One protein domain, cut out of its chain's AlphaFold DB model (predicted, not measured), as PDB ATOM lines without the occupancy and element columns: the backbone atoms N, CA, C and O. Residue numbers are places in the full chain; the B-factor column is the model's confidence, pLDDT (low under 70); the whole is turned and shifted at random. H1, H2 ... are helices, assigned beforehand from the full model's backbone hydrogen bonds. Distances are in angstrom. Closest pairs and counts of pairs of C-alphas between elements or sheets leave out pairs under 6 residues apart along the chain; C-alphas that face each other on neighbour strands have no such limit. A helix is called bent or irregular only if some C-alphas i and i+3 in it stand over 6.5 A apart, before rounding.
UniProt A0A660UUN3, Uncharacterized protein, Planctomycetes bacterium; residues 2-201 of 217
ATOM      1  N   CYS A   2     220.011  96.088 116.143       64.69
ATOM      2  CA  CYS A   2     220.584  96.201 117.499       64.69
ATOM      3  C   CYS A   2     221.454  94.988 117.900       64.69
ATOM      4  O   CYS A   2     222.558  95.161 118.400       64.69
ATOM      5  N   GLU A   3     221.010  93.775 117.565       70.38
ATOM      6  CA  GLU A   3     221.698  92.502 117.854       70.38
ATOM      7  C   GLU A   3     223.150  92.457 117.341       70.38
ATOM      8  O   GLU A   3     224.077  92.212 118.107       70.38
ATOM      9  N   LYS A   4     223.379  92.849 116.078       76.81
ATOM     10  CA  LYS A   4     224.731  92.932 115.492       76.81
ATOM     11  C   LYS A   4     225.656  93.917 116.219       76.81
ATOM     12  O   LYS A   4     226.871  93.745 116.202       76.81
ATOM     13  N   LYS A   5     225.103  94.975 116.831       81.31
ATOM     14  CA  LYS A   5     225.899  95.942 117.603       81.31
ATOM     15  C   LYS A   5     226.337  95.337 118.934       81.31
ATOM     16  O   LYS A   5     227.494  95.489 119.298       81.31
ATOM     17  N   ILE A   6     225.434  94.635 119.616       80.25
ATOM     18  CA  ILE A   6     225.704  93.943 120.882       80.25
ATOM     19  C   ILE A   6     226.818  92.907 120.706       80.25
ATOM     20  O   ILE A   6     227.831  92.980 121.400       80.25
ATOM     21  N   GLU A   7     226.687  92.028 119.712       83.88
ATOM     22  CA  GLU A   7     227.692  91.006 119.406       83.88
ATOM     23  C   GLU A   7     229.072  91.629 119.138       83.88
ATOM     24  O   GLU A   7     230.091  91.163 119.649       83.88
ATOM     25  N   SER A   8     229.112  92.737 118.390       87.38
ATOM     26  CA  SER A   8     230.355  93.459 118.118       87.38
ATOM     27  C   SER A   8     231.007  94.017 119.386       87.38
ATOM     28  O   SER A   8     232.235  94.020 119.475       87.38
ATOM     29  N   VAL A   9     230.220  94.509 120.350       87.81
ATOM     30  CA  VAL A   9     230.753  95.045 121.612       87.81
ATOM     31  C   VAL A   9     231.299  93.914 122.478       87.81
ATOM     32  O   VAL A   9     232.432  94.023 122.943       87.81
ATOM     33  N   VAL A  10     230.557  92.812 122.634       87.75
ATOM     34  CA  VAL A  10     231.013  91.636 123.396       87.75
ATOM     35  C   VAL A  10     232.296  91.074 122.788       87.75
ATOM     36  O   VAL A  10     233.272  90.852 123.495       87.75
ATOM     37  N   LYS A  11     232.355  90.940 121.458       90.00
ATOM     38  CA  LYS A  11     233.555  90.469 120.756       90.00
ATOM     39  C   LYS A  11     234.753  91.398 120.952       90.00
ATOM     40  O   LYS A  11     235.870  90.917 121.151       90.00
ATOM     41  N   SER A  12     234.537  92.712 120.892       90.31
ATOM     42  CA  SER A  12     235.585  93.703 121.164       90.31
ATOM     43  C   SER A  12     236.108  93.558 122.593       90.31
ATOM     44  O   SER A  12     237.312  93.445 122.806       90.31
ATOM     45  N   PHE A  13     235.198  93.449 123.559       89.44
ATOM     46  CA  PHE A  13     235.520  93.257 124.965       89.44
ATOM     47  C   PHE A  13     236.327  91.974 125.218       89.44
ATOM     48  O   PHE A  13     237.416  92.030 125.788       89.44
ATOM     49  N   THR A  14     235.859  90.837 124.702       90.69
ATOM     50  CA  THR A  14     236.579  89.562 124.760       90.69
ATOM     51  C   THR A  14     237.975  89.659 124.143       90.69
ATOM     52  O   THR A  14     238.926  89.082 124.670       90.69
ATOM     53  N   SER A  15     238.118  90.397 123.038       92.69
ATOM     54  CA  SER A  15     239.412  90.593 122.374       92.69
ATOM     55  C   SER A  15     240.367  91.421 123.234       92.69
ATOM     56  O   SER A  15     241.533  91.060 123.367       92.69
ATOM     57  N   ILE A  16     239.879  92.499 123.858       90.19
ATOM     58  CA  ILE A  16     240.670  93.326 124.778       90.19
ATOM     59  C   ILE A  16     241.138  92.487 125.968       90.19
ATOM     60  O   ILE A  16     242.329  92.481 126.270       90.19
ATOM     61  N   TYR A  17     240.242  91.723 126.597       90.44
ATOM     62  CA  TYR A  17     240.623  90.851 127.710       90.44
ATOM     63  C   TYR A  17     241.667  89.810 127.294       90.44
ATOM     64  O   TYR A  17     242.661  89.625 127.993       90.44
ATOM     65  N   ALA A  18     241.510  89.190 126.120       93.31
ATOM     66  CA  ALA A  18     242.491  88.245 125.590       93.31
ATOM     67  C   ALA A  18     243.884  88.881 125.429       93.31
ATOM     68  O   ALA A  18     244.886  88.246 125.756       93.31
ATOM     69  N   VAL A  19     243.958  90.141 124.983       93.56
ATOM     70  CA  VAL A  19     245.222  90.891 124.898       93.56
ATOM     71  C   VAL A  19     245.829  91.107 126.284       93.56
ATOM     72  O   VAL A  19     247.019  90.859 126.462       93.56
ATOM     73  N   VAL A  20     245.042  91.522 127.282       91.69
ATOM     74  CA  VAL A  20     245.574  91.749 128.639       91.69
ATOM     75  C   VAL A  20     246.068  90.443 129.268       91.69
ATOM     76  O   VAL A  20     247.154  90.410 129.847       91.69
ATOM     77  N   ILE A  21     245.334  89.344 129.089       94.25
ATOM     78  CA  ILE A  21     245.772  88.013 129.522       94.25
ATOM     79  C   ILE A  21     247.063  87.595 128.806       94.25
ATOM     80  O   ILE A  21     247.992  87.117 129.455       94.25
ATOM     81  N   ALA A  22     247.171  87.820 127.494       96.12
ATOM     82  CA  ALA A  22     248.389  87.526 126.743       96.12
ATOM     83  C   ALA A  22     249.597  88.330 127.256       96.12
ATOM     84  O   ALA A  22     250.700  87.786 127.343       96.12
ATOM     85  N   LEU A  23     249.398  89.591 127.653       95.81
ATOM     86  CA  LEU A  23     250.438  90.408 128.286       95.81
ATOM     87  C   LEU A  23     250.849  89.850 129.654       95.81
ATOM     88  O   LEU A  23     252.044  89.754 129.928       95.81
ATOM     89  N   ALA A  24     249.898  89.424 130.490       96.25
ATOM     90  CA  ALA A  24     250.200  88.803 131.782       96.25
ATOM     91  C   ALA A  24     250.968  87.476 131.624       96.25
ATOM     92  O   ALA A  24     251.944  87.240 132.336       96.25
ATOM     93  N   ILE A  25     250.584  86.638 130.654       97.69
ATOM     94  CA  ILE A  25     251.318  85.412 130.305       97.69
ATOM     95  C   ILE A  25     252.734  85.757 129.824       97.69
ATOM     96  O   ILE A  25     253.700  85.131 130.256       97.69
ATOM     97  N   SER A  26     252.868  86.761 128.954       97.56
ATOM     98  CA  SER A  26     254.168  87.197 128.430       97.56
ATOM     99  C   SER A  26     255.089  87.673 129.553       97.56
ATOM    100  O   SER A  26     256.237  87.238 129.617       97.56
ATOM    101  N   GLU A  27     254.579  88.480 130.489       96.81
ATOM    102  CA  GLU A  27     255.325  88.897 131.682       96.81
ATOM    103  C   GLU A  27     255.713  87.692 132.548       96.81
ATOM    104  O   GLU A  27     256.848  87.612 133.011       96.81
ATOM    105  N   ALA A  28     254.823  86.712 132.731       97.19
ATOM    106  CA  ALA A  28     255.133  85.507 133.499       97.19
ATOM    107  C   ALA A  28     256.281  84.704 132.861       97.19
ATOM    108  O   ALA A  28     257.192  84.265 133.563       97.19
ATOM    109  N   PHE A  29     256.299  84.559 131.533       97.00
ATOM    110  CA  PHE A  29     257.411  83.916 130.826       97.00
ATOM    111  C   PHE A  29     258.692  84.751 130.855       97.00
ATOM    112  O   PHE A  29     259.773  84.190 131.033       97.00
ATOM    113  N   MET A  30     258.595  86.078 130.754       95.19
ATOM    114  CA  MET A  30     259.748  86.959 130.948       95.19
ATOM    115  C   MET A  30     260.342  86.776 132.342       95.19
ATOM    116  O   MET A  30     261.545  86.565 132.454       95.19
ATOM    117  N   GLN A  31     259.519  86.744 133.393       93.94
ATOM    118  CA  GLN A  31     259.973  86.412 134.744       93.94
ATOM    119  C   GLN A  31     260.547  84.994 134.824       93.94
ATOM    120  O   GLN A  31     261.474  84.742 135.586       93.94
ATOM    121  N   PHE A  32     260.029  84.034 134.071       95.12
ATOM    122  CA  PHE A  32     260.552  82.672 134.090       95.12
ATOM    123  C   PHE A  32     261.952  82.553 133.457       95.12
ATOM    124  O   PHE A  32     262.754  81.733 133.901       95.12
ATOM    125  N   VAL A  33     262.267  83.376 132.453       94.62
ATOM    126  CA  VAL A  33     263.534  83.314 131.697       94.62
ATOM    127  C   VAL A  33     264.570  84.338 132.175       94.62
ATOM    128  O   VAL A  33     265.767  84.057 132.167       94.62
ATOM    129  N   LEU A  34     264.138  85.529 132.585       87.19
ATOM    130  CA  LEU A  34     265.010  86.626 132.995       87.19
ATOM    131  C   LEU A  34     265.071  86.678 134.527       87.19
ATOM    132  O   LEU A  34     264.199  87.233 135.199       87.19
ATOM    133  N   GLY A  35     266.106  86.051 135.088       75.19
ATOM    134  CA  GLY A  35     266.460  86.171 136.502       75.19
ATOM    135  C   GLY A  35     267.384  87.371 136.762       75.19
ATOM    136  O   GLY A  35     268.146  87.741 135.872       75.19
ATOM    137  N   PRO A  36     267.352  87.965 137.972       71.50
ATOM    138  CA  PRO A  36     268.261  89.052 138.346       71.50
ATOM    139  C   PRO A  36     269.738  88.628 138.376       71.50
ATOM    140  O   PRO A  36     270.601  89.467 138.144       71.50
ATOM    141  N   ASP A  37     270.027  87.341 138.611       69.31
ATOM    142  CA  ASP A  37     271.385  86.900 138.961       69.31
ATOM    143  C   ASP A  37     272.185  86.242 137.820       69.31
ATOM    144  O   ASP A  37     273.397  86.115 137.942       69.31
ATOM    145  N   ALA A  38     271.558  85.841 136.708       57.78
ATOM    146  CA  ALA A  38     272.222  85.432 135.460       57.78
ATOM    147  C   ALA A  38     271.166  85.021 134.423       57.78
ATOM    148  O   ALA A  38     270.140  84.433 134.773       57.78
ATOM    149  N   GLY A  39     271.425  85.295 133.141       75.19
ATOM    150  CA  GLY A  39     270.566  84.850 132.043       75.19
ATOM    151  C   GLY A  39     270.403  83.327 132.044       75.19
ATOM    152  O   GLY A  39     271.390  82.597 132.029       75.19
ATOM    153  N   GLY A  40     269.163  82.840 132.083       88.31
ATOM    154  CA  GLY A  40     268.872  81.408 132.096       88.31
ATOM    155  C   GLY A  40     267.520  81.072 132.718       88.31
ATOM    156  O   GLY A  40     266.971  81.831 133.517       88.31
ATOM    157  N   ILE A  41     266.994  79.900 132.355       94.00
ATOM    158  CA  ILE A  41     265.680  79.412 132.794       94.00
ATOM    159  C   ILE A  41     265.643  79.227 134.319       94.00
ATOM    160  O   ILE A  41     266.434  78.476 134.893       94.00
ATOM    161  N   GLN A  42     264.673  79.868 134.973       94.62
ATOM    162  CA  GLN A  42     264.496  79.864 136.424       94.62
ATOM    163  C   GLN A  42     263.552  78.733 136.864       94.62
ATOM    164  O   GLN A  42     262.407  78.974 137.252       94.62
ATOM    165  N   TRP A  43     264.030  77.486 136.850       94.88
ATOM    166  CA  TRP A  43     263.220  76.290 137.153       94.88
ATOM    167  C   TRP A  43     262.496  76.320 138.501       94.88
ATOM    168  O   TRP A  43     261.401  75.778 138.626       94.88
ATOM    169  N   ALA A  44     263.048  77.010 139.498       94.38
ATOM    170  CA  ALA A  44     262.405  77.173 140.799       94.38
ATOM    171  C   ALA A  44     261.061  77.936 140.725       94.38
ATOM    172  O   ALA A  44     260.226  77.795 141.614       94.38
ATOM    173  N   ARG A  45     260.826  78.720 139.662       95.62
ATOM    174  CA  ARG A  45     259.571  79.453 139.412       95.62
ATOM    175  C   ARG A  45     258.520  78.608 138.685       95.62
ATOM    176  O   ARG A  45     257.386  79.060 138.534       95.62
ATOM    177  N   LEU A  46     258.873  77.397 138.234       96.88
ATOM    178  CA  LEU A  46     257.999  76.541 137.428       96.88
ATOM    179  C   LEU A  46     256.653  76.247 138.113       96.88
ATOM    180  O   LEU A  46     255.633  76.413 137.450       96.88
ATOM    181  N   PRO A  47     256.582  75.890 139.413       97.88
ATOM    182  CA  PRO A  47     255.288  75.603 140.033       97.88
ATOM    183  C   PRO A  47     254.355  76.828 140.082       97.88
ATOM    184  O   PRO A  47     253.155  76.700 139.828       97.88
ATOM    185  N   SER A  48     254.894  78.025 140.341       97.81
ATOM    186  CA  SER A  48     254.131  79.283 140.297       97.81
ATOM    187  C   SER A  48     253.651  79.596 138.879       97.81
ATOM    188  O   SER A  48     252.492  79.959 138.689       97.81
ATOM    189  N   LEU A  49     254.510  79.400 137.870       98.12
ATOM    190  CA  LEU A  49     254.144  79.566 136.462       98.12
ATOM    191  C   LEU A  49     253.014  78.608 136.065       98.12
ATOM    192  O   LEU A  49     252.016  79.044 135.501       98.12
ATOM    193  N   CYS A  50     253.131  77.320 136.399       98.38
ATOM    194  CA  CYS A  50     252.087  76.332 136.132       98.38
ATOM    195  C   CYS A  50     250.767  76.711 136.813       98.38
ATOM    196  O   CYS A  50     249.717  76.641 136.180       98.38
ATOM    197  N   SER A  51     250.819  77.170 138.066       98.38
ATOM    198  CA  SER A  51     249.636  77.638 138.799       98.38
ATOM    199  C   SER A  51     248.968  78.821 138.100       98.38
ATOM    200  O   SER A  51     247.755  78.820 137.915       98.38
ATOM    201  N   LEU A  52     249.758  79.805 137.659       98.44
ATOM    202  CA  LEU A  52     249.260  80.952 136.904       98.44
ATOM    203  C   LEU A  52     248.584  80.503 135.606       98.44
ATOM    204  O   LEU A  52     247.463  80.924 135.342       98.44
ATOM    205  N   LEU A  53     249.220  79.630 134.821       98.44
ATOM    206  CA  LEU A  53     248.658  79.149 133.555       98.44
ATOM    207  C   LEU A  53     247.348  78.377 133.764       98.44
ATOM    208  O   LEU A  53     246.394  78.588 133.019       98.44
ATOM    209  N   LEU A  54     247.274  77.529 134.793       98.44
ATOM    210  CA  LEU A  54     246.055  76.793 135.139       98.44
ATOM    211  C   LEU A  54     244.907  77.729 135.528       98.44
ATOM    212  O   LEU A  54     243.773  77.502 135.103       98.44
ATOM    213  N   LEU A  55     245.192  78.780 136.303       97.94
ATOM    214  CA  LEU A  55     244.203  79.800 136.659       97.94
ATOM    215  C   LEU A  55     243.761  80.580 135.422       97.94
ATOM    216  O   LEU A  55     242.567  80.669 135.159       97.94
ATOM    217  N   VAL A  56     244.703  81.081 134.622       97.44
ATOM    218  CA  VAL A  56     244.402  81.843 133.404       97.44
ATOM    219  C   VAL A  56     243.503  81.046 132.461       97.44
ATOM    220  O   VAL A  56     242.512  81.585 131.976       97.44
ATOM    221  N   VAL A  57     243.800  79.766 132.222       96.44
ATOM    222  CA  VAL A  57     242.984  78.913 131.344       96.44
ATOM    223  C   VAL A  57     241.565  78.749 131.885       96.44
ATOM    224  O   VAL A  57     240.609  78.890 131.123       96.44
ATOM    225  N   ALA A  58     241.409  78.460 133.178       95.12
ATOM    226  CA  ALA A  58     240.091  78.270 133.779       95.12
ATOM    227  C   ALA A  58     239.255  79.562 133.757       95.12
ATOM    228  O   ALA A  58     238.111  79.541 133.299       95.12
ATOM    229  N   PHE A  59     239.845  80.691 134.163       95.06
ATOM    230  CA  PHE A  59     239.183  82.000 134.185       95.06
ATOM    231  C   PHE A  59     238.839  82.497 132.782       95.06
ATOM    232  O   PHE A  59     237.696  82.859 132.522       95.06
ATOM    233  N   TYR A  60     239.785  82.444 131.840       94.94
ATOM    234  CA  TYR A  60     239.539  82.865 130.461       94.94
ATOM    235  C   TYR A  60     238.420  82.044 129.811       94.94
ATOM    236  O   TYR A  60     237.528  82.601 129.172       94.94
ATOM    237  N   HIS A  61     238.425  80.721 130.006       94.06
ATOM    238  CA  HIS A  61     237.376  79.860 129.467       94.06
ATOM    239  C   HIS A  61     236.019  80.119 130.140       94.06
ATOM    240  O   HIS A  61     235.004  80.191 129.444       94.06
ATOM    241  N   GLY A  62     235.994  80.316 131.463       92.25
ATOM    242  CA  GLY A  62     234.787  80.678 132.213       92.25
ATOM    243  C   GLY A  62     234.186  81.994 131.726       92.25
ATOM    244  O   GLY A  62     233.007  82.045 131.381       92.25
ATOM    245  N   MET A  63     235.022  83.021 131.578       92.38
ATOM    246  CA  MET A  63     234.652  84.336 131.060       92.38
ATOM    247  C   MET A  63     234.067  84.265 129.643       92.38
ATOM    248  O   MET A  63     233.023  84.861 129.366       92.38
ATOM    249  N   LEU A  64     234.716  83.521 128.738       92.25
ATOM    250  CA  LEU A  64     234.223  83.318 127.375       92.25
ATOM    251  C   LEU A  64     232.840  82.671 127.371       92.25
ATOM    252  O   LEU A  64     231.938  83.138 126.675       92.25
ATOM    253  N   ARG A  65     232.667  81.603 128.156       91.00
ATOM    254  CA  ARG A  65     231.397  80.879 128.243       91.00
ATOM    255  C   ARG A  65     230.299  81.738 128.847       91.00
ATOM    256  O   ARG A  65     229.227  81.820 128.254       91.00
ATOM    257  N   HIS A  66     230.591  82.430 129.944       89.81
ATOM    258  CA  HIS A  66     229.672  83.384 130.550       89.81
ATOM    259  C   HIS A  66     229.244  84.454 129.540       89.81
ATOM    260  O   HIS A  66     228.053  84.651 129.331       89.81
ATOM    261  N   SER A  67     230.199  85.062 128.830       89.62
ATOM    262  CA  SER A  67     229.908  86.093 127.830       89.62
ATOM    263  C   SER A  67     229.023  85.568 126.695       89.62
ATOM    264  O   SER A  67     228.099  86.254 126.264       89.62
ATOM    265  N   CYS A  68     229.272  84.347 126.214       86.81
ATOM    266  CA  CYS A  68     228.464  83.731 125.162       86.81
ATOM    267  C   CYS A  68     227.042  83.380 125.617       86.81
ATOM    268  O   CYS A  68     226.106  83.555 124.838       86.81
ATOM    269  N   GLU A  69     226.876  82.849 126.830       84.56
ATOM    270  CA  GLU A  69     225.559  82.451 127.340       84.56
ATOM    271  C   GLU A  69     224.733  83.656 127.791       84.56
ATOM    272  O   GLU A  69     223.550  83.744 127.465       84.56
ATOM    273  N   PHE A  70     225.355  84.601 128.493       85.25
ATOM    274  CA  PHE A  70     224.673  85.741 129.097       85.25
ATOM    275  C   PHE A  70     224.387  86.864 128.089       85.25
ATOM    276  O   PHE A  70     223.327  87.487 128.131       85.25
ATOM    277  N   TYR A  71     225.293  87.094 127.131       85.88
ATOM    278  CA  TYR A  71     225.160  88.142 126.110       85.88
ATOM    279  C   TYR A  71     224.865  87.600 124.703       85.88
ATOM    280  O   TYR A  71     225.128  88.269 123.701       85.88
ATOM    281  N   GLY A  72     224.324  86.383 124.622       79.81
ATOM    282  CA  GLY A  72     223.936  85.732 123.373       79.81
ATOM    283  C   GLY A  72     222.799  86.434 122.597       79.81
ATOM    284  O   GLY A  72     222.344  87.518 122.964       79.81
ATOM    285  N   PRO A  73     222.298  85.809 121.511       65.62
ATOM    286  CA  PRO A  73     221.446  86.449 120.492       65.62
ATOM    287  C   PRO A  73     220.125  87.044 120.998       65.62
ATOM    288  O   PRO A  73     219.535  87.912 120.357       65.62
ATOM    289  N   THR A  74     219.642  86.592 122.153       67.19
ATOM    290  CA  THR A  74     218.374  87.029 122.739       67.19
ATOM    291  C   THR A  74     218.623  87.779 124.048       67.19
ATOM    292  O   THR A  74     218.527  87.168 125.113       67.19
ATOM    293  N   PRO A  75     218.936  89.089 124.006       62.22
ATOM    294  CA  PRO A  75     219.075  89.887 125.218       62.22
ATOM    295  C   PRO A  75     217.717  89.964 125.932       62.22
ATOM    296  O   PRO A  75     216.805  90.653 125.477       62.22
ATOM    297  N   SER A  76     217.569  89.230 127.036       61.56
ATOM    298  CA  SER A  76     216.335  89.176 127.837       61.56
ATOM    299  C   SER A  76     216.247  90.306 128.871       61.56
ATOM    300  O   SER A  76     215.158  90.617 129.354       61.56
ATOM    301  N   HIS A  77     217.373  90.944 129.216       65.31
ATOM    302  CA  HIS A  77     217.454  91.836 130.371       65.31
ATOM    303  C   HIS A  77     217.261  93.319 130.032       65.31
ATOM    304  O   HIS A  77     217.938  93.893 129.177       65.31
ATOM    305  N   HIS A  78     216.406  93.980 130.819       67.19
ATOM    306  CA  HIS A  78     216.101  95.415 130.726       67.19
ATOM    307  C   HIS A  78     217.317  96.333 131.009       67.19
ATOM    308  O   HIS A  78     217.284  97.519 130.690       67.19
ATOM    309  N   HIS A  79     218.412  95.785 131.558       81.44
ATOM    310  CA  HIS A  79     219.628  96.516 131.949       81.44
ATOM    311  C   HIS A  79     220.922  95.928 131.361       81.44
ATOM    312  O   HIS A  79     221.973  95.973 131.997       81.44
ATOM    313  N   TYR A  80     220.859  95.406 130.133       83.69
ATOM    314  CA  TYR A  80     221.997  94.808 129.418       83.69
ATOM    315  C   TYR A  80     223.305  95.623 129.525       83.69
ATOM    316  O   TYR A  80     224.345  95.098 129.908       83.69
ATOM    317  N   GLY A  81     223.254  96.926 129.219       87.25
ATOM    318  CA  GLY A  81     224.459  97.763 129.173       87.25
ATOM    319  C   GLY A  81     225.120  97.975 130.537       87.25
ATOM    320  O   GLY A  81     226.337  98.113 130.606       87.25
ATOM    321  N   MET A  82     224.332  97.972 131.616       90.06
ATOM    322  CA  MET A  82     224.857  98.108 132.976       90.06
ATOM    323  C   MET A  82     225.608  96.844 133.397       90.06
ATOM    324  O   MET A  82     226.723  96.954 133.896       90.06
ATOM    325  N   TRP A  83     225.037  95.662 133.150       90.06
ATOM    326  CA  TRP A  83     225.698  94.386 133.451       90.06
ATOM    327  C   TRP A  83     226.990  94.210 132.664       90.06
ATOM    328  O   TRP A  83     228.019  93.885 133.248       90.06
ATOM    329  N   LEU A  84     226.976  94.576 131.380       90.62
ATOM    330  CA  LEU A  84     228.179  94.530 130.555       90.62
ATOM    331  C   LEU A  84     229.296  95.435 131.098       90.62
ATOM    332  O   LEU A  84     230.470  95.079 131.031       90.62
ATOM    333  N   LEU A  85     228.947  96.600 131.651       91.69
ATOM    334  CA  LEU A  85     229.917  97.490 132.287       91.69
ATOM    335  C   LEU A  85     230.470  96.898 133.594       91.69
ATOM    336  O   LEU A  85     231.663  97.037 133.860       91.69
ATOM    337  N   VAL A  86     229.622  96.240 134.390       93.25
ATOM    338  CA  VAL A  86     230.030  95.555 135.628       93.25
ATOM    339  C   VAL A  86     231.012  94.427 135.321       93.25
ATOM    340  O   VAL A  86     232.073  94.380 135.938       93.25
ATOM    341  N   ASP A  87     230.723  93.588 134.327       93.38
ATOM    342  CA  ASP A  87     231.629  92.514 133.904       93.38
ATOM    343  C   ASP A  87     232.927  93.068 133.323       93.38
ATOM    344  O   ASP A  87     234.010  92.560 133.605       93.38
ATOM    345  N   CYS A  88     232.846  94.171 132.576       92.44
ATOM    346  CA  CYS A  88     234.028  94.860 132.072       92.44
ATOM    347  C   CYS A  88     234.951  95.328 133.197       92.44
ATOM    348  O   CYS A  88     236.165  95.097 133.151       92.44
ATOM    349  N   LEU A  89     234.385  95.936 134.238       93.94
ATOM    350  CA  LEU A  89     235.143  96.342 135.412       93.94
ATOM    351  C   LEU A  89     235.712  95.125 136.153       93.94
ATOM    352  O   LEU A  89     236.886  95.140 136.522       93.94
ATOM    353  N   ALA A  90     234.910  94.076 136.332       95.06
ATOM    354  CA  ALA A  90     235.321  92.867 137.032       95.06
ATOM    355  C   ALA A  90     236.511  92.187 136.347       95.06
ATOM    356  O   ALA A  90     237.561  92.003 136.962       95.06
ATOM    357  N   PHE A  91     236.408  91.936 135.046       93.31
ATOM    358  CA  PHE A  91     237.475  91.290 134.288       93.31
ATOM    359  C   PHE A  91     238.707  92.194 134.147       93.31
ATOM    360  O   PHE A  91     239.832  91.705 134.091       93.31
ATOM    361  N   THR A  92     238.550  93.521 134.181       92.62
ATOM    362  CA  THR A  92     239.703  94.434 134.266       92.62
ATOM    363  C   THR A  92     240.469  94.253 135.582       92.62
ATOM    364  O   THR A  92     241.701  94.195 135.574       92.62
ATOM    365  N   VAL A  93     239.759  94.132 136.710       96.31
ATOM    366  CA  VAL A  93     240.375  93.873 138.022       96.31
ATOM    367  C   VAL A  93     241.057  92.505 138.041       96.31
ATOM    368  O   VAL A  93     242.210  92.411 138.459       96.31
ATOM    369  N   GLU A  94     240.407  91.459 137.528       96.25
ATOM    370  CA  GLU A  94     241.018  90.130 137.397       96.25
ATOM    371  C   GLU A  94     242.297  90.161 136.563       96.25
ATOM    372  O   GLU A  94     243.314  89.590 136.952       96.25
ATOM    373  N   ALA A  95     242.285  90.872 135.437       94.56
ATOM    374  CA  ALA A  95     243.445  90.974 134.569       94.56
ATOM    375  C   ALA A  95     244.616  91.704 135.256       94.56
ATOM    376  O   ALA A  95     245.773  91.293 135.126       94.56
ATOM    377  N   ALA A  96     244.331  92.730 136.066       96.38
ATOM    378  CA  ALA A  96     245.333  93.386 136.908       96.38
ATOM    379  C   ALA A  96     245.895  92.447 137.996       96.38
ATOM    380  O   ALA A  96     247.097  92.470 138.289       96.38
ATOM    381  N   LEU A  97     245.058  91.577 138.568       97.81
ATOM    382  CA  LEU A  97     245.493  90.547 139.515       97.81
ATOM    383  C   LEU A  97     246.361  89.483 138.829       97.81
ATOM    384  O   LEU A  97     247.398  89.119 139.380       97.81
ATOM    385  N   PHE A  98     246.031  89.052 137.608       97.94
ATOM    386  CA  PHE A  98     246.884  88.156 136.816       97.94
ATOM    387  C   PHE A  98     248.249  88.766 136.509       97.94
ATOM    388  O   PHE A  98     249.269  88.083 136.622       97.94
ATOM    389  N   PHE A  99     248.302  90.056 136.184       96.69
ATOM    390  CA  PHE A  99     249.574  90.753 136.016       96.69
ATOM    391  C   PHE A  99     250.372  90.802 137.331       96.69
ATOM    392  O   PHE A  99     251.580  90.564 137.353       96.69
ATOM    393  N   THR A 100     249.696  91.032 138.459       97.50
ATOM    394  CA  THR A 100     250.321  91.000 139.793       97.50
ATOM    395  C   THR A 100     250.864  89.606 140.139       97.50
ATOM    396  O   THR A 100     251.970  89.491 140.677       97.50
ATOM    397  N   LEU A 101     250.136  88.541 139.779       97.94
ATOM    398  CA  LEU A 101     250.596  87.153 139.891       97.94
ATOM    399  C   LEU A 101     251.849  86.929 139.049       97.94
ATOM    400  O   LEU A 101     252.831  86.403 139.570       97.94
ATOM    401  N   ALA A 102     251.849  87.387 137.793       97.50
ATOM    402  CA  ALA A 102     252.990  87.271 136.890       97.50
ATOM    403  C   ALA A 102     254.258  87.905 137.491       97.50
ATOM    404  O   ALA A 102     255.328  87.297 137.507       97.50
ATOM    405  N   ARG A 103     254.125  89.092 138.089       96.69
ATOM    406  CA  ARG A 103     255.215  89.805 138.779       96.69
ATOM    407  C   ARG A 103     255.687  89.132 140.071       96.69
ATOM    408  O   ARG A 103     256.817  89.357 140.494       96.69
ATOM    409  N   SER A 104     254.849  88.294 140.676       97.12
ATOM    410  CA  SER A 104     255.129  87.594 141.937       97.12
ATOM    411  C   SER A 104     255.626  86.155 141.733       97.12
ATOM    412  O   SER A 104     255.706  85.396 142.693       97.12
ATOM    413  N   LEU A 105     255.994  85.765 140.503       96.44
ATOM    414  CA  LEU A 105     256.558  84.442 140.197       96.44
ATOM    415  C   LEU A 105     257.815  84.041 141.001       96.44
ATOM    416  O   LEU A 105     257.965  82.841 141.260       96.44
ATOM    417  N   PRO A 106     258.753  84.951 141.350       95.38
ATOM    418  CA  PRO A 106     259.948  84.580 142.104       95.38
ATOM    419  C   PRO A 106     259.621  83.865 143.420       95.38
ATOM    420  O   PRO A 106     258.732  84.271 144.161       95.38
ATOM    421  N   VAL A 107     260.408  82.841 143.763       94.19
ATOM    422  CA  VAL A 107     260.210  82.032 144.983       94.19
ATOM    423  C   VAL A 107     260.281  82.873 146.262       94.19
ATOM    424  O   VAL A 107     259.611  82.566 147.242       94.19
ATOM    425  N   THR A 108     261.038  83.970 146.260       94.50
ATOM    426  CA  THR A 108     261.102  84.923 147.380       94.50
ATOM    427  C   THR A 108     259.780  85.660 147.616       94.50
ATOM    428  O   THR A 108     259.492  86.042 148.748       94.50
ATOM    429  N   LEU A 109     258.947  85.806 146.582       96.50
ATOM    430  CA  LEU A 109     257.645  86.478 146.611       96.50
ATOM    431  C   LEU A 109     256.470  85.496 146.699       96.50
ATOM    432  O   LEU A 109     255.319  85.878 146.490       96.50
ATOM    433  N   TRP A 110     256.720  84.234 147.055       96.75
ATOM    434  CA  TRP A 110     255.688  83.196 147.051       96.75
ATOM    435  C   TRP A 110     254.455  83.525 147.903       96.75
ATOM    436  O   TRP A 110     253.338  83.172 147.530       96.75
ATOM    437  N   LYS A 111     254.630  84.207 149.043       97.38
ATOM    438  CA  LYS A 111     253.502  84.629 149.887       97.38
ATOM    439  C   LYS A 111     252.635  85.647 149.164       97.38
ATOM    440  O   LYS A 111     251.418  85.537 149.214       97.38
ATOM    441  N   GLN A 112     253.264  86.610 148.492       98.19
ATOM    442  CA  GLN A 112     252.560  87.618 147.709       98.19
ATOM    443  C   GLN A 112     251.793  86.953 146.569       98.19
ATOM    444  O   GLN A 112     250.598  87.191 146.454       98.19
ATOM    445  N   PHE A 113     252.429  86.044 145.823       97.94
ATOM    446  CA  PHE A 113     251.764  85.252 144.786       97.94
ATOM    447  C   PHE A 113     250.503  84.565 145.325       97.94
ATOM    448  O   PHE A 113     249.413  84.754 144.796       97.94
ATOM    449  N   ASN A 114     250.625  83.826 146.428       97.81
ATOM    450  CA  ASN A 114     249.508  83.086 147.014       97.81
ATOM    451  C   ASN A 114     248.403  83.988 147.573       97.81
ATOM    452  O   ASN A 114     247.227  83.697 147.376       97.81
ATOM    453  N   TRP A 115     248.752  85.104 148.216       98.38
ATOM    454  CA  TRP A 115     247.764  86.096 148.636       98.38
ATOM    455  C   TRP A 115     247.048  86.735 147.448       98.38
ATOM    456  O   TRP A 115     245.848  86.977 147.535       98.38
ATOM    457  N   THR A 116     247.737  86.958 146.328       98.44
ATOM    458  CA  THR A 116     247.099  87.428 145.095       98.44
ATOM    459  C   THR A 116     246.173  86.364 144.501       98.44
ATOM    460  O   THR A 116     245.094  86.726 144.045       98.44
ATOM    461  N   VAL A 117     246.510  85.066 144.567       98.38
ATOM    462  CA  VAL A 117     245.578  83.988 144.170       98.38
ATOM    463  C   VAL A 117     244.339  84.008 145.062       98.38
ATOM    464  O   VAL A 117     243.224  83.982 144.555       98.38
ATOM    465  N   VAL A 118     244.505  84.115 146.383       98.50
ATOM    466  CA  VAL A 118     243.371  84.223 147.316       98.50
ATOM    467  C   VAL A 118     242.517  85.453 147.000       98.50
ATOM    468  O   VAL A 118     241.298  85.336 146.931       98.50
ATOM    469  N   ALA A 119     243.134  86.611 146.750       98.50
ATOM    470  CA  ALA A 119     242.420  87.829 146.373       98.50
ATOM    471  C   ALA A 119     241.636  87.659 145.062       98.50
ATOM    472  O   ALA A 119     240.481  88.074 145.000       98.50
ATOM    473  N   LEU A 120     242.230  87.007 144.055       98.19
ATOM    474  CA  LEU A 120     241.573  86.672 142.790       98.19
ATOM    475  C   LEU A 120     240.341  85.788 143.020       98.19
ATOM    476  O   LEU A 120     239.266  86.113 142.532       98.19
ATOM    477  N   LEU A 121     240.465  84.721 143.815       98.06
ATOM    478  CA  LEU A 121     239.339  83.832 144.123       98.06
ATOM    479  C   LEU A 121     238.249  84.524 144.952       98.06
ATOM    480  O   LEU A 121     237.068  84.292 144.719       98.06
ATOM    481  N   CYS A 122     238.620  85.381 145.907       98.12
ATOM    482  CA  CYS A 122     237.656  86.179 146.667       98.12
ATOM    483  C   CYS A 122     236.889  87.138 145.754       98.12
ATOM    484  O   CYS A 122     235.675  87.271 145.886       98.12
ATOM    485  N   PHE A 123     237.594  87.807 144.840       97.88
ATOM    486  CA  PHE A 123     236.982  88.714 143.877       97.88
ATOM    487  C   PHE A 123     235.996  87.976 142.967       97.88
ATOM    488  O   PHE A 123     234.861  88.420 142.809       97.88
ATOM    489  N   ASP A 124     236.395  86.808 142.470       96.06
ATOM    490  CA  ASP A 124     235.548  85.949 141.649       96.06
ATOM    491  C   ASP A 124     234.295  85.471 142.399       96.06
ATOM    492  O   ASP A 124     233.181  85.603 141.900       96.06
ATOM    493  N   VAL A 125     234.438  85.021 143.653       97.44
ATOM    494  CA  VAL A 125     233.295  84.643 144.505       97.44
ATOM    495  C   VAL A 125     232.333  85.816 144.696       97.44
ATOM    496  O   VAL A 125     231.117  85.620 144.639       97.44
ATOM    497  N   LEU A 126     232.847  87.032 144.915       96.94
ATOM    498  CA  LEU A 126     232.019  88.232 145.055       96.94
ATOM    499  C   LEU A 126     231.274  88.554 143.757       96.94
ATOM    500  O   LEU A 126     230.066  88.796 143.804       96.94
ATOM    501  N   TRP A 127     231.966  88.523 142.617       96.06
ATOM    502  CA  TRP A 127     231.361  88.746 141.306       96.06
ATOM    503  C   TRP A 127     230.314  87.670 140.984       96.06
ATOM    504  O   TRP A 127     229.159  88.003 140.724       96.06
ATOM    505  N   GLY A 128     230.642  86.385 141.114       93.44
ATOM    506  CA  GLY A 128     229.718  85.282 140.845       93.44
ATOM    507  C   GLY A 128     228.487  85.308 141.757       93.44
ATOM    508  O   GLY A 128     227.366  85.086 141.301       93.44
ATOM    509  N   SER A 129     228.662  85.675 143.031       94.00
ATOM    510  CA  SER A 129     227.547  85.870 143.970       94.00
ATOM    511  C   SER A 129     226.660  87.058 143.587       94.00
ATOM    512  O   SER A 129     225.441  86.998 143.763       94.00
ATOM    513  N   LEU A 130     227.250  88.136 143.058       93.38
ATOM    514  CA  LEU A 130     226.518  89.292 142.538       93.38
ATOM    515  C   LEU A 130     225.645  88.872 141.351       93.38
ATOM    516  O   LEU A 130     224.435  89.097 141.371       93.38
ATOM    517  N   ILE A 131     226.237  88.199 140.364       90.56
ATOM    518  CA  ILE A 131     225.527  87.694 139.185       90.56
ATOM    519  C   ILE A 131     224.398  86.745 139.596       90.56
ATOM    520  O   ILE A 131     223.273  86.903 139.125       90.56
ATOM    521  N   TRP A 132     224.655  85.823 140.527       87.88
ATOM    522  CA  TRP A 132     223.646  84.885 141.025       87.88
ATOM    523  C   TRP A 132     222.472  85.576 141.732       87.88
ATOM    524  O   TRP A 132     221.320  85.186 141.552       87.88
ATOM    525  N   LYS A 133     222.739  86.622 142.524       90.19
ATOM    526  CA  LYS A 133     221.702  87.340 143.280       90.19
ATOM    527  C   LYS A 133     220.799  88.193 142.390       90.19
ATOM    528  O   LYS A 133     219.612  88.327 142.684       90.19
ATOM    529  N   PHE A 134     221.366  88.834 141.372       87.69
ATOM    530  CA  PHE A 134     220.655  89.849 140.596       87.69
ATOM    531  C   PHE A 134     220.053  89.332 139.286       87.69
ATOM    532  O   PHE A 134     219.078  89.915 138.809       87.69
ATOM    533  N   ASN A 135     220.559  88.226 138.742       77.94
ATOM    534  CA  ASN A 135     219.953  87.557 137.596       77.94
ATOM    535  C   ASN A 135     219.017  86.457 138.109       77.94
ATOM    536  O   ASN A 135     219.402  85.302 138.271       77.94
ATOM    537  N   GLY A 136     217.797  86.867 138.475       62.09
ATOM    538  CA  GLY A 136     216.761  85.964 138.978       62.09
ATOM    539  C   GLY A 136     216.415  84.861 137.967       62.09
ATOM    540  O   GLY A 136     216.574  85.059 136.771       62.09
ATOM    541  N   PRO A 137     215.911  83.699 138.410       59.03
ATOM    542  CA  PRO A 137     215.821  82.515 137.565       59.03
ATOM    543  C   PRO A 137     214.755  82.667 136.471       59.03
ATOM    544  O   PRO A 137     213.572  82.406 136.700       59.03
ATOM    545  N   THR A 138     215.157  83.006 135.245       65.00
ATOM    546  CA  THR A 138     214.392  82.582 134.066       65.00
ATOM    547  C   THR A 138     214.764  81.135 133.699       65.00
ATOM    548  O   THR A 138     215.829  80.622 134.056       65.00
ATOM    549  N   LYS A 139     213.869  80.411 133.010       57.28
ATOM    550  CA  LYS A 139     214.070  78.975 132.707       57.28
ATOM    551  C   LYS A 139     215.318  78.697 131.856       57.28
ATOM    552  O   LYS A 139     215.933  77.651 132.029       57.28
ATOM    553  N   ALA A 140     215.687  79.615 130.960       60.84
ATOM    554  CA  ALA A 140     216.911  79.507 130.164       60.84
ATOM    555  C   ALA A 140     218.165  79.831 130.999       60.84
ATOM    556  O   ALA A 140     219.184  79.162 130.859       60.84
ATOM    557  N   GLU A 141     218.061  80.770 131.942       66.69
ATOM    558  CA  GLU A 141     219.151  81.171 132.843       66.69
ATOM    559  C   GLU A 141     219.455  80.130 133.930       66.69
ATOM    560  O   GLU A 141     220.546  80.119 134.489       66.69
ATOM    561  N   THR A 142     218.540  79.197 134.211       75.38
ATOM    562  CA  THR A 142     218.711  78.218 135.301       75.38
ATOM    563  C   THR A 142     219.948  77.327 135.106       75.38
ATOM    564  O   THR A 142     220.632  77.000 136.074       75.38
ATOM    565  N   LYS A 143     220.288  76.955 133.861       76.56
ATOM    566  CA  LYS A 143     221.476  76.128 133.581       76.56
ATOM    567  C   LYS A 143     222.774  76.904 133.830       76.56
ATOM    568  O   LYS A 143     223.679  76.380 134.476       76.56
ATOM    569  N   THR A 144     222.834  78.150 133.369       78.12
ATOM    570  CA  THR A 144     223.978  79.049 133.566       78.12
ATOM    571  C   THR A 144     224.159  79.390 135.045       78.12
ATOM    572  O   THR A 144     225.268  79.307 135.564       78.12
ATOM    573  N   LEU A 145     223.070  79.676 135.766       80.38
ATOM    574  CA  LEU A 145     223.099  79.945 137.207       80.38
ATOM    575  C   LEU A 145     223.614  78.743 138.008       80.38
ATOM    576  O   LEU A 145     224.391  78.925 138.944       80.38
ATOM    577  N   ASN A 146     223.249  77.517 137.617       86.62
ATOM    578  CA  ASN A 146     223.789  76.311 138.244       86.62
ATOM    579  C   ASN A 146     225.305  76.194 138.026       86.62
ATOM    580  O   ASN A 146     226.032  75.924 138.979       86.62
ATOM    581  N   ALA A 147     225.796  76.451 136.809       87.44
ATOM    582  CA  ALA A 147     227.231  76.437 136.525       87.44
ATOM    583  C   ALA A 147     227.989  77.505 137.336       87.44
ATOM    584  O   ALA A 147     229.000  77.190 137.963       87.44
ATOM    585  N   ILE A 148     227.458  78.731 137.412       88.50
ATOM    586  CA  ILE A 148     228.037  79.817 138.221       88.50
ATOM    587  C   ILE A 148     228.053  79.433 139.705       88.50
ATOM    588  O   ILE A 148     229.054  79.650 140.382       88.50
ATOM    589  N   SER A 149     226.989  78.811 140.221       91.88
ATOM    590  CA  SER A 149     226.950  78.381 141.623       91.88
ATOM    591  C   SER A 149     228.031  77.343 141.947       91.88
ATOM    592  O   SER A 149     228.688  77.449 142.980       91.88
ATOM    593  N   LEU A 150     228.278  76.384 141.045       92.75
ATOM    594  CA  LEU A 150     229.340  75.392 141.209       92.75
ATOM    595  C   LEU A 150     230.723  76.045 141.176       92.75
ATOM    596  O   LEU A 150     231.561  75.727 142.017       92.75
ATOM    597  N   TRP A 151     230.934  76.997 140.267       90.88
ATOM    598  CA  TRP A 151     232.177  77.764 140.177       90.88
ATOM    599  C   TRP A 151     232.458  78.547 141.472       90.88
ATOM    600  O   TRP A 151     233.547  78.436 142.046       90.88
ATOM    601  N   VAL A 152     231.446  79.242 142.005       94.75
ATOM    602  CA  VAL A 152     231.529  79.957 143.289       94.75
ATOM    603  C   VAL A 152     231.843  78.998 144.439       94.75
ATOM    604  O   VAL A 152     232.710  79.299 145.257       94.75
ATOM    605  N   ILE A 153     231.197  77.827 144.498       96.12
ATOM    606  CA  ILE A 153     231.452  76.813 145.535       96.12
ATOM    607  C   ILE A 153     232.899  76.317 145.467       96.12
ATOM    608  O   ILE A 153     233.579  76.273 146.492       96.12
ATOM    609  N   VAL A 154     233.398  75.984 144.273       96.50
ATOM    610  CA  VAL A 154     234.776  75.509 144.079       96.50
ATOM    611  C   VAL A 154     235.784  76.559 144.554       96.50
ATOM    612  O   VAL A 154     236.728  76.228 145.279       96.50
ATOM    613  N   ASN A 155     235.573  77.833 144.222       96.81
ATOM    614  CA  ASN A 155     236.451  78.915 144.667       96.81
ATOM    615  C   ASN A 155     236.360  79.153 146.177       96.81
ATOM    616  O   ASN A 155     237.396  79.256 146.839       96.81
ATOM    617  N   LEU A 156     235.147  79.146 146.733       97.44
ATOM    618  CA  LEU A 156     234.906  79.300 148.166       97.44
ATOM    619  C   LEU A 156     235.569  78.185 148.982       97.44
ATOM    620  O   LEU A 156     236.131  78.459 150.039       97.44
ATOM    621  N   CYS A 157     235.560  76.947 148.484       97.75
ATOM    622  CA  CYS A 157     236.279  75.834 149.098       97.75
ATOM    623  C   CYS A 157     237.799  75.965 148.944       97.75
ATOM    624  O   CYS A 157     238.530  75.598 149.855       97.75
ATOM    625  N   THR A 158     238.292  76.500 147.827       97.75
ATOM    626  CA  THR A 158     239.737  76.605 147.552       97.75
ATOM    627  C   THR A 158     240.432  77.649 148.428       97.75
ATOM    628  O   THR A 158     241.557  77.421 148.879       97.75
ATOM    629  N   ILE A 159     239.767  78.774 148.710       98.44
ATOM    630  CA  ILE A 159     240.295  79.862 149.550       98.44
ATOM    631  C   ILE A 159     240.851  79.359 150.899       98.44
ATOM    632  O   ILE A 159     242.038  79.582 151.147       98.44
ATOM    633  N   PRO A 160     240.087  78.650 151.760       98.44
ATOM    634  CA  PRO A 160     240.597  78.189 153.049       98.44
ATOM    635  C   PRO A 160     241.745  77.182 152.911       98.44
ATOM    636  O   PRO A 160     242.643  77.199 153.749       98.44
ATOM    637  N   PHE A 161     241.782  76.353 151.858       98.19
ATOM    638  CA  PHE A 161     242.923  75.461 151.616       98.19
ATOM    639  C   PHE A 161     244.201  76.245 151.292       98.19
ATOM    640  O   PHE A 161     245.249  75.963 151.872       98.19
ATOM    641  N   LEU A 162     244.129  77.266 150.431       97.56
ATOM    642  CA  LEU A 162     245.281  78.128 150.139       97.56
ATOM    643  C   LEU A 162     245.722  78.934 151.366       97.56
ATOM    644  O   LEU A 162     246.919  79.037 151.643       97.56
ATOM    645  N   THR A 163     244.775  79.461 152.144       98.00
ATOM    646  CA  THR A 163     245.083  80.138 153.409       98.00
ATOM    647  C   THR A 163     245.742  79.181 154.404       98.00
ATOM    648  O   THR A 163     246.729  79.551 155.035       98.00
ATOM    649  N   ALA A 164     245.278  77.934 154.506       98.12
ATOM    650  CA  ALA A 164     245.905  76.926 155.356       98.12
ATOM    651  C   ALA A 164     247.350  76.624 154.924       98.12
ATOM    652  O   ALA A 164     248.227  76.552 155.781       98.12
ATOM    653  N   VAL A 165     247.633  76.530 153.618       97.19
ATOM    654  CA  VAL A 165     249.008  76.370 153.098       97.19
ATOM    655  C   VAL A 165     249.897  77.551 153.504       97.19
ATOM    656  O   VAL A 165     251.008  77.346 153.996       97.19
ATOM    657  N   LEU A 166     249.408  78.787 153.363       96.75
ATOM    658  CA  LEU A 166     250.136  79.996 153.771       96.75
ATOM    659  C   LEU A 166     250.495  79.994 155.266       96.75
ATOM    660  O   LEU A 166     251.591  80.423 155.634       96.75
ATOM    661  N   LEU A 167     249.585  79.510 156.114       97.44
ATOM    662  CA  LEU A 167     249.770  79.442 157.565       97.44
ATOM    663  C   LEU A 167     250.637  78.253 158.002       97.44
ATOM    664  O   LEU A 167     251.391  78.381 158.964       97.44
ATOM    665  N   ALA A 168     250.561  77.118 157.304       97.88
ATOM    666  CA  ALA A 168     251.303  75.901 157.632       97.88
ATOM    667  C   ALA A 168     252.790  75.972 157.245       97.88
ATOM    668  O   ALA A 168     253.629  75.361 157.905       97.88
ATOM    669  N   PHE A 169     253.141  76.740 156.205       96.62
ATOM    670  CA  PHE A 169     254.512  76.832 155.685       96.62
ATOM    671  C   PHE A 169     255.117  78.244 155.787       96.62
ATOM    672  O   PHE A 169     255.667  78.749 154.808       96.62
ATOM    673  N   PRO A 170     255.104  78.913 156.958       94.69
ATOM    674  CA  PRO A 170     255.453  80.332 157.060       94.69
ATOM    675  C   PRO A 170     256.896  80.641 156.639       94.69
ATOM    676  O   PRO A 170     257.159  81.731 156.130       94.69
ATOM    677  N   ASN A 171     257.815  79.686 156.810       95.12
ATOM    678  CA  ASN A 171     259.247  79.848 156.542       95.12
ATOM    679  C   ASN A 171     259.776  78.882 155.470       95.12
ATOM    680  O   ASN A 171     260.986  78.777 155.292       95.12
ATOM    681  N   SER A 172     258.896  78.160 154.768       94.69
ATOM    682  CA  SER A 172     259.309  77.158 153.784       94.69
ATOM    683  C   SER A 172     258.761  77.482 152.394       94.69
ATOM    684  O   SER A 172     257.687  77.005 152.029       94.69
ATOM    685  N   PRO A 173     259.479  78.301 151.601       93.06
ATOM    686  CA  PRO A 173     258.975  78.769 150.315       93.06
ATOM    687  C   PRO A 173     258.784  77.619 149.319       93.06
ATOM    688  O   PRO A 173     257.785  77.581 148.611       93.06
ATOM    689  N   TRP A 174     259.693  76.640 149.303       93.94
ATOM    690  CA  TRP A 174     259.618  75.499 148.385       93.94
ATOM    691  C   TRP A 174     258.375  74.634 148.621       93.94
ATOM    692  O   TRP A 174     257.638  74.338 147.677       93.94
ATOM    693  N   TRP A 175     258.108  74.268 149.878       95.38
ATOM    694  CA  TRP A 175     256.916  73.497 150.231       95.38
ATOM    695  C   TRP A 175     255.643  74.330 150.074       95.38
ATOM    696  O   TRP A 175     254.687  73.851 149.472       95.38
ATOM    697  N   GLY A 176     255.652  75.592 150.518       95.25
ATOM    698  CA  GLY A 176     254.507  76.495 150.392       95.25
ATOM    699  C   GLY A 176     254.051  76.677 148.942       95.25
ATOM    700  O   GLY A 176     252.872  76.501 148.643       95.25
ATOM    701  N   VAL A 177     254.984  76.943 148.021       95.62
ATOM    702  CA  VAL A 177     254.679  77.051 146.584       95.62
ATOM    703  C   VAL A 177     254.171  75.721 146.020       95.62
ATOM    704  O   VAL A 177     253.190  75.711 145.283       95.62
ATOM    705  N   SER A 178     254.817  74.600 146.353       96.19
ATOM    706  CA  SER A 178     254.463  73.293 145.781       96.19
ATOM    707  C   SER A 178     253.067  72.834 146.208       96.19
ATOM    708  O   SER A 178     252.274  72.404 145.372       96.19
ATOM    709  N   PHE A 179     252.731  72.976 147.494       97.69
ATOM    710  CA  PHE A 179     251.394  72.654 147.997       97.69
ATOM    711  C   PHE A 179     250.332  73.602 147.447       97.69
ATOM    712  O   PHE A 179     249.251  73.149 147.082       97.69
ATOM    713  N   ALA A 180     250.636  74.893 147.322       97.31
ATOM    714  CA  ALA A 180     249.722  75.827 146.681       97.31
ATOM    715  C   ALA A 180     249.456  75.469 145.213       97.31
ATOM    716  O   ALA A 180     248.303  75.457 144.787       97.31
ATOM    717  N   ALA A 181     250.498  75.115 144.458       98.00
ATOM    718  CA  ALA A 181     250.359  74.676 143.074       98.00
ATOM    719  C   ALA A 181     249.497  73.414 142.955       98.00
ATOM    720  O   ALA A 181     248.652  73.318 142.067       98.00
ATOM    721  N   PHE A 182     249.653  72.472 143.890       98.31
ATOM    722  CA  PHE A 182     248.792  71.298 143.978       98.31
ATOM    723  C   PHE A 182     247.327  71.666 144.255       98.31
ATOM    724  O   PHE A 182     246.435  71.147 143.587       98.31
ATOM    725  N   VAL A 183     247.064  72.587 145.188       98.31
ATOM    726  CA  VAL A 183     245.703  73.070 145.479       98.31
ATOM    727  C   VAL A 183     245.084  73.747 144.253       98.31
ATOM    728  O   VAL A 183     243.935  73.465 143.924       98.31
ATOM    729  N   VAL A 184     245.844  74.580 143.533       98.50
ATOM    730  CA  VAL A 184     245.388  75.215 142.283       98.50
ATOM    731  C   VAL A 184     245.072  74.170 141.212       98.50
ATOM    732  O   VAL A 184     244.028  74.253 140.571       98.50
ATOM    733  N   LEU A 185     245.923  73.154 141.042       98.38
ATOM    734  CA  LEU A 185     245.667  72.053 140.113       98.38
ATOM    735  C   LEU A 185     244.388  71.291 140.476       98.38
ATOM    736  O   LEU A 185     243.534  71.087 139.614       98.38
ATOM    737  N   ALA A 186     244.235  70.904 141.744       98.19
ATOM    738  CA  ALA A 186     243.052  70.200 142.230       98.19
ATOM    739  C   ALA A 186     241.779  71.035 142.028       98.19
ATOM    740  O   ALA A 186     240.775  70.509 141.548       98.19
ATOM    741  N   ARG A 187     241.843  72.344 142.306       97.62
ATOM    742  CA  ARG A 187     240.769  73.304 142.026       97.62
ATOM    743  C   ARG A 187     240.407  73.312 140.547       97.62
ATOM    744  O   ARG A 187     239.231  73.207 140.228       97.62
ATOM    745  N   THR A 188     241.381  73.428 139.644       97.50
ATOM    746  CA  THR A 188     241.113  73.469 138.197       97.50
ATOM    747  C   THR A 188     240.490  72.165 137.706       97.50
ATOM    748  O   THR A 188     239.542  72.201 136.929       97.50
ATOM    749  N   VAL A 189     240.951  71.010 138.188       97.56
ATOM    750  CA  VAL A 189     240.323  69.718 137.863       97.56
ATOM    751  C   VAL A 189     238.883  69.663 138.375       97.56
ATOM    752  O   VAL A 189     237.991  69.277 137.623       97.56
ATOM    753  N   ALA A 190     238.640  70.073 139.624       97.19
ATOM    754  CA  ALA A 190     237.304  70.089 140.214       97.19
ATOM    755  C   ALA A 190     236.344  71.026 139.461       97.19
ATOM    756  O   ALA A 190     235.197  70.654 139.230       97.19
ATOM    757  N   ASP A 191     236.824  72.195 139.037       95.56
ATOM    758  CA  ASP A 191     236.083  73.184 138.250       95.56
ATOM    759  C   ASP A 191     235.600  72.589 136.917       95.56
ATOM    760  O   ASP A 191     234.401  72.532 136.639       95.56
ATOM    761  N   TYR A 192     236.521  72.019 136.135       95.62
ATOM    762  CA  TYR A 192     236.187  71.378 134.860       95.62
ATOM    763  C   TYR A 192     235.301  70.143 135.024       95.62
ATOM    764  O   TYR A 192     234.426  69.903 134.193       95.62
ATOM    765  N   TRP A 193     235.512  69.356 136.079       95.94
ATOM    766  CA  TRP A 193     234.694  68.182 136.365       95.94
ATOM    767  C   TRP A 193     233.257  68.572 136.734       95.94
ATOM    768  O   TRP A 193     232.304  68.021 136.184       95.94
ATOM    769  N   ALA A 194     233.087  69.540 137.638       93.25
ATOM    770  CA  ALA A 194     231.777  69.971 138.119       93.25
ATOM    771  C   ALA A 194     230.980  70.723 137.041       93.25
ATOM    772  O   ALA A 194     229.774  70.520 136.907       93.25
ATOM    773  N   ALA A 195     231.649  71.556 136.241       92.75
ATOM    774  CA  ALA A 195     231.028  72.376 135.205       92.75
ATOM    775  C   ALA A 195     231.242  71.818 133.782       92.75
ATOM    776  O   ALA A 195     231.193  72.567 132.803       92.75
ATOM    777  N   TRP A 196     231.434  70.502 133.631       93.06
ATOM    778  CA  TRP A 196     231.753  69.875 132.339       93.06
ATOM    779  C   TRP A 196     230.778  70.267 131.222       93.06
ATOM    780  O   TRP A 196     231.192  70.709 130.155       93.06
ATOM    781  N   SER A 197     229.470  70.181 131.485       90.25
ATOM    782  CA  SER A 197     228.423  70.493 130.496       90.25
ATOM    783  C   SER A 197     228.335  71.972 130.095       90.25
ATOM    784  O   SER A 197     227.721  72.294 129.076       90.25
ATOM    785  N   PHE A 198     228.913  72.865 130.902       88.44
ATOM    786  CA  PHE A 198     229.004  74.300 130.631       88.44
ATOM    787  C   PHE A 198     230.227  74.598 129.755       88.44
ATOM    788  O   PHE A 198     230.122  75.274 128.732       88.44
ATOM    789  N   TYR A 199     231.377  74.004 130.086       89.75
ATOM    790  CA  TYR A 199     232.597  74.129 129.285       89.75
ATOM    791  C   TYR A 199     232.528  73.378 127.950       89.75
ATOM    792  O   TYR A 199     233.074  73.852 126.952       89.75
ATOM    793  N   PHE A 200     231.832  72.243 127.907       90.94
ATOM    794  CA  PHE A 200     231.717  71.353 126.751       90.94
ATOM    795  C   PHE A 200     230.247  70.959 126.517       90.94
ATOM    796  O   PHE A 200     229.837  69.851 126.857       90.94
ATOM    797  N   PRO A 201     229.421  71.864 125.960       86.88
ATOM    798  CA  PRO A 201     228.025  71.570 125.674       86.88
ATOM    799  C   PRO A 201     227.898  70.549 124.536       86.88
ATOM    800  O   PRO A 201     228.611  70.634 123.532       86.88
TER     801      PRO A 201
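What this domain is: This is residues 2 to 201 of the 217 residues of an uncharacterized protein of Planctomycetes bacterium (UniProt A0A660UUN3). Six long helices, H1 to H6, run side by side in an elongated up-and-down bundle, each against the one before it; across the bundle H1, H2 and H3 make one triangle and H4, H5 and H6 a second beside it, with H2 and H4 nearest the middle. A short last helix, H7, packs on residues 61 to 65 of H2. The printed part has 200 residues with seven named helices, H1 to H7 in chain order, and no named strand: the class is all helix. It is compact, with a radius of gyration of the C-alphas of 17.9 A, and spans 56 by 31 by 26 A.

How they stand to each other: The longest helix, H1, residues 2 to 33, touches H3, residues 80 to 103, the same way at a shallow tilt of 8 degrees; their closest C-alphas, Ala 28 and Ala 102, are 4.4 A apart. H1 also touches H2, residues 43 to 70, in a hairpin, closest at the C-alphas of Phe 32 and Arg 45, 6.3 A. H2 is the hub, touching five helices. With residues 47 to 58 alone it touches H6, residues 173 to 194, at a shallow tilt of 25 degrees, the closest C-alphas being Ser 51 and Ala 181, 5.3 A. H3 forms a hairpin with H4, residues 107 to 134, touching it with residues 90 to 101 alone; the closest C-alphas, Leu 101 and Phe 113, are 5.4 A apart. H4 touches H5, residues 141 to 168, opposite ways at a shallow tilt of 28 degrees, closest at the C-alphas of Val 125 and Val 152, 5.2 A. H5 and H6 form a hairpin, closest at the C-alphas of Leu 162 and Ala 180, 6.1 A. H7, residues 196 to 199, touches H2, closest at the C-alphas of Arg 65 and Tyr 199, 6.9 A. H1 is apart from H4, H5, H6 and H7. Every O i to N i+4 pair is within hydrogen-bond range in H1, H3 and H6, and 22 of 24 in each of H2, H4 and H5; H7 is too short for such a pair.

Where its parts are: H1 begins at C-alpha 2 (220.584, 96.201, 117.499) and is 47.0 A long. H2 measures 40.5 A, H3 34.9 A, H4 40.6 A, H5 40.9 A, H6 31.1 A and H7 5.3 A. H2 and H4 are irregular: C-alphas 44 and 47 are 7.3 A apart, and C-alphas 108 and 111 are 8.0 A apart. H7 ends at C-alpha 199 (232.597, 74.129, 129.285).

The domain as a whole: The two C-alphas farthest apart, Ala 38 and Lys 139, are 58.6 A from each other. The printed part has no cut and no long link. The mean pLDDT of the printed part is 90.9; residue 2 and residues 37 to 38, 73 to 78 and 136 to 141 are under 70.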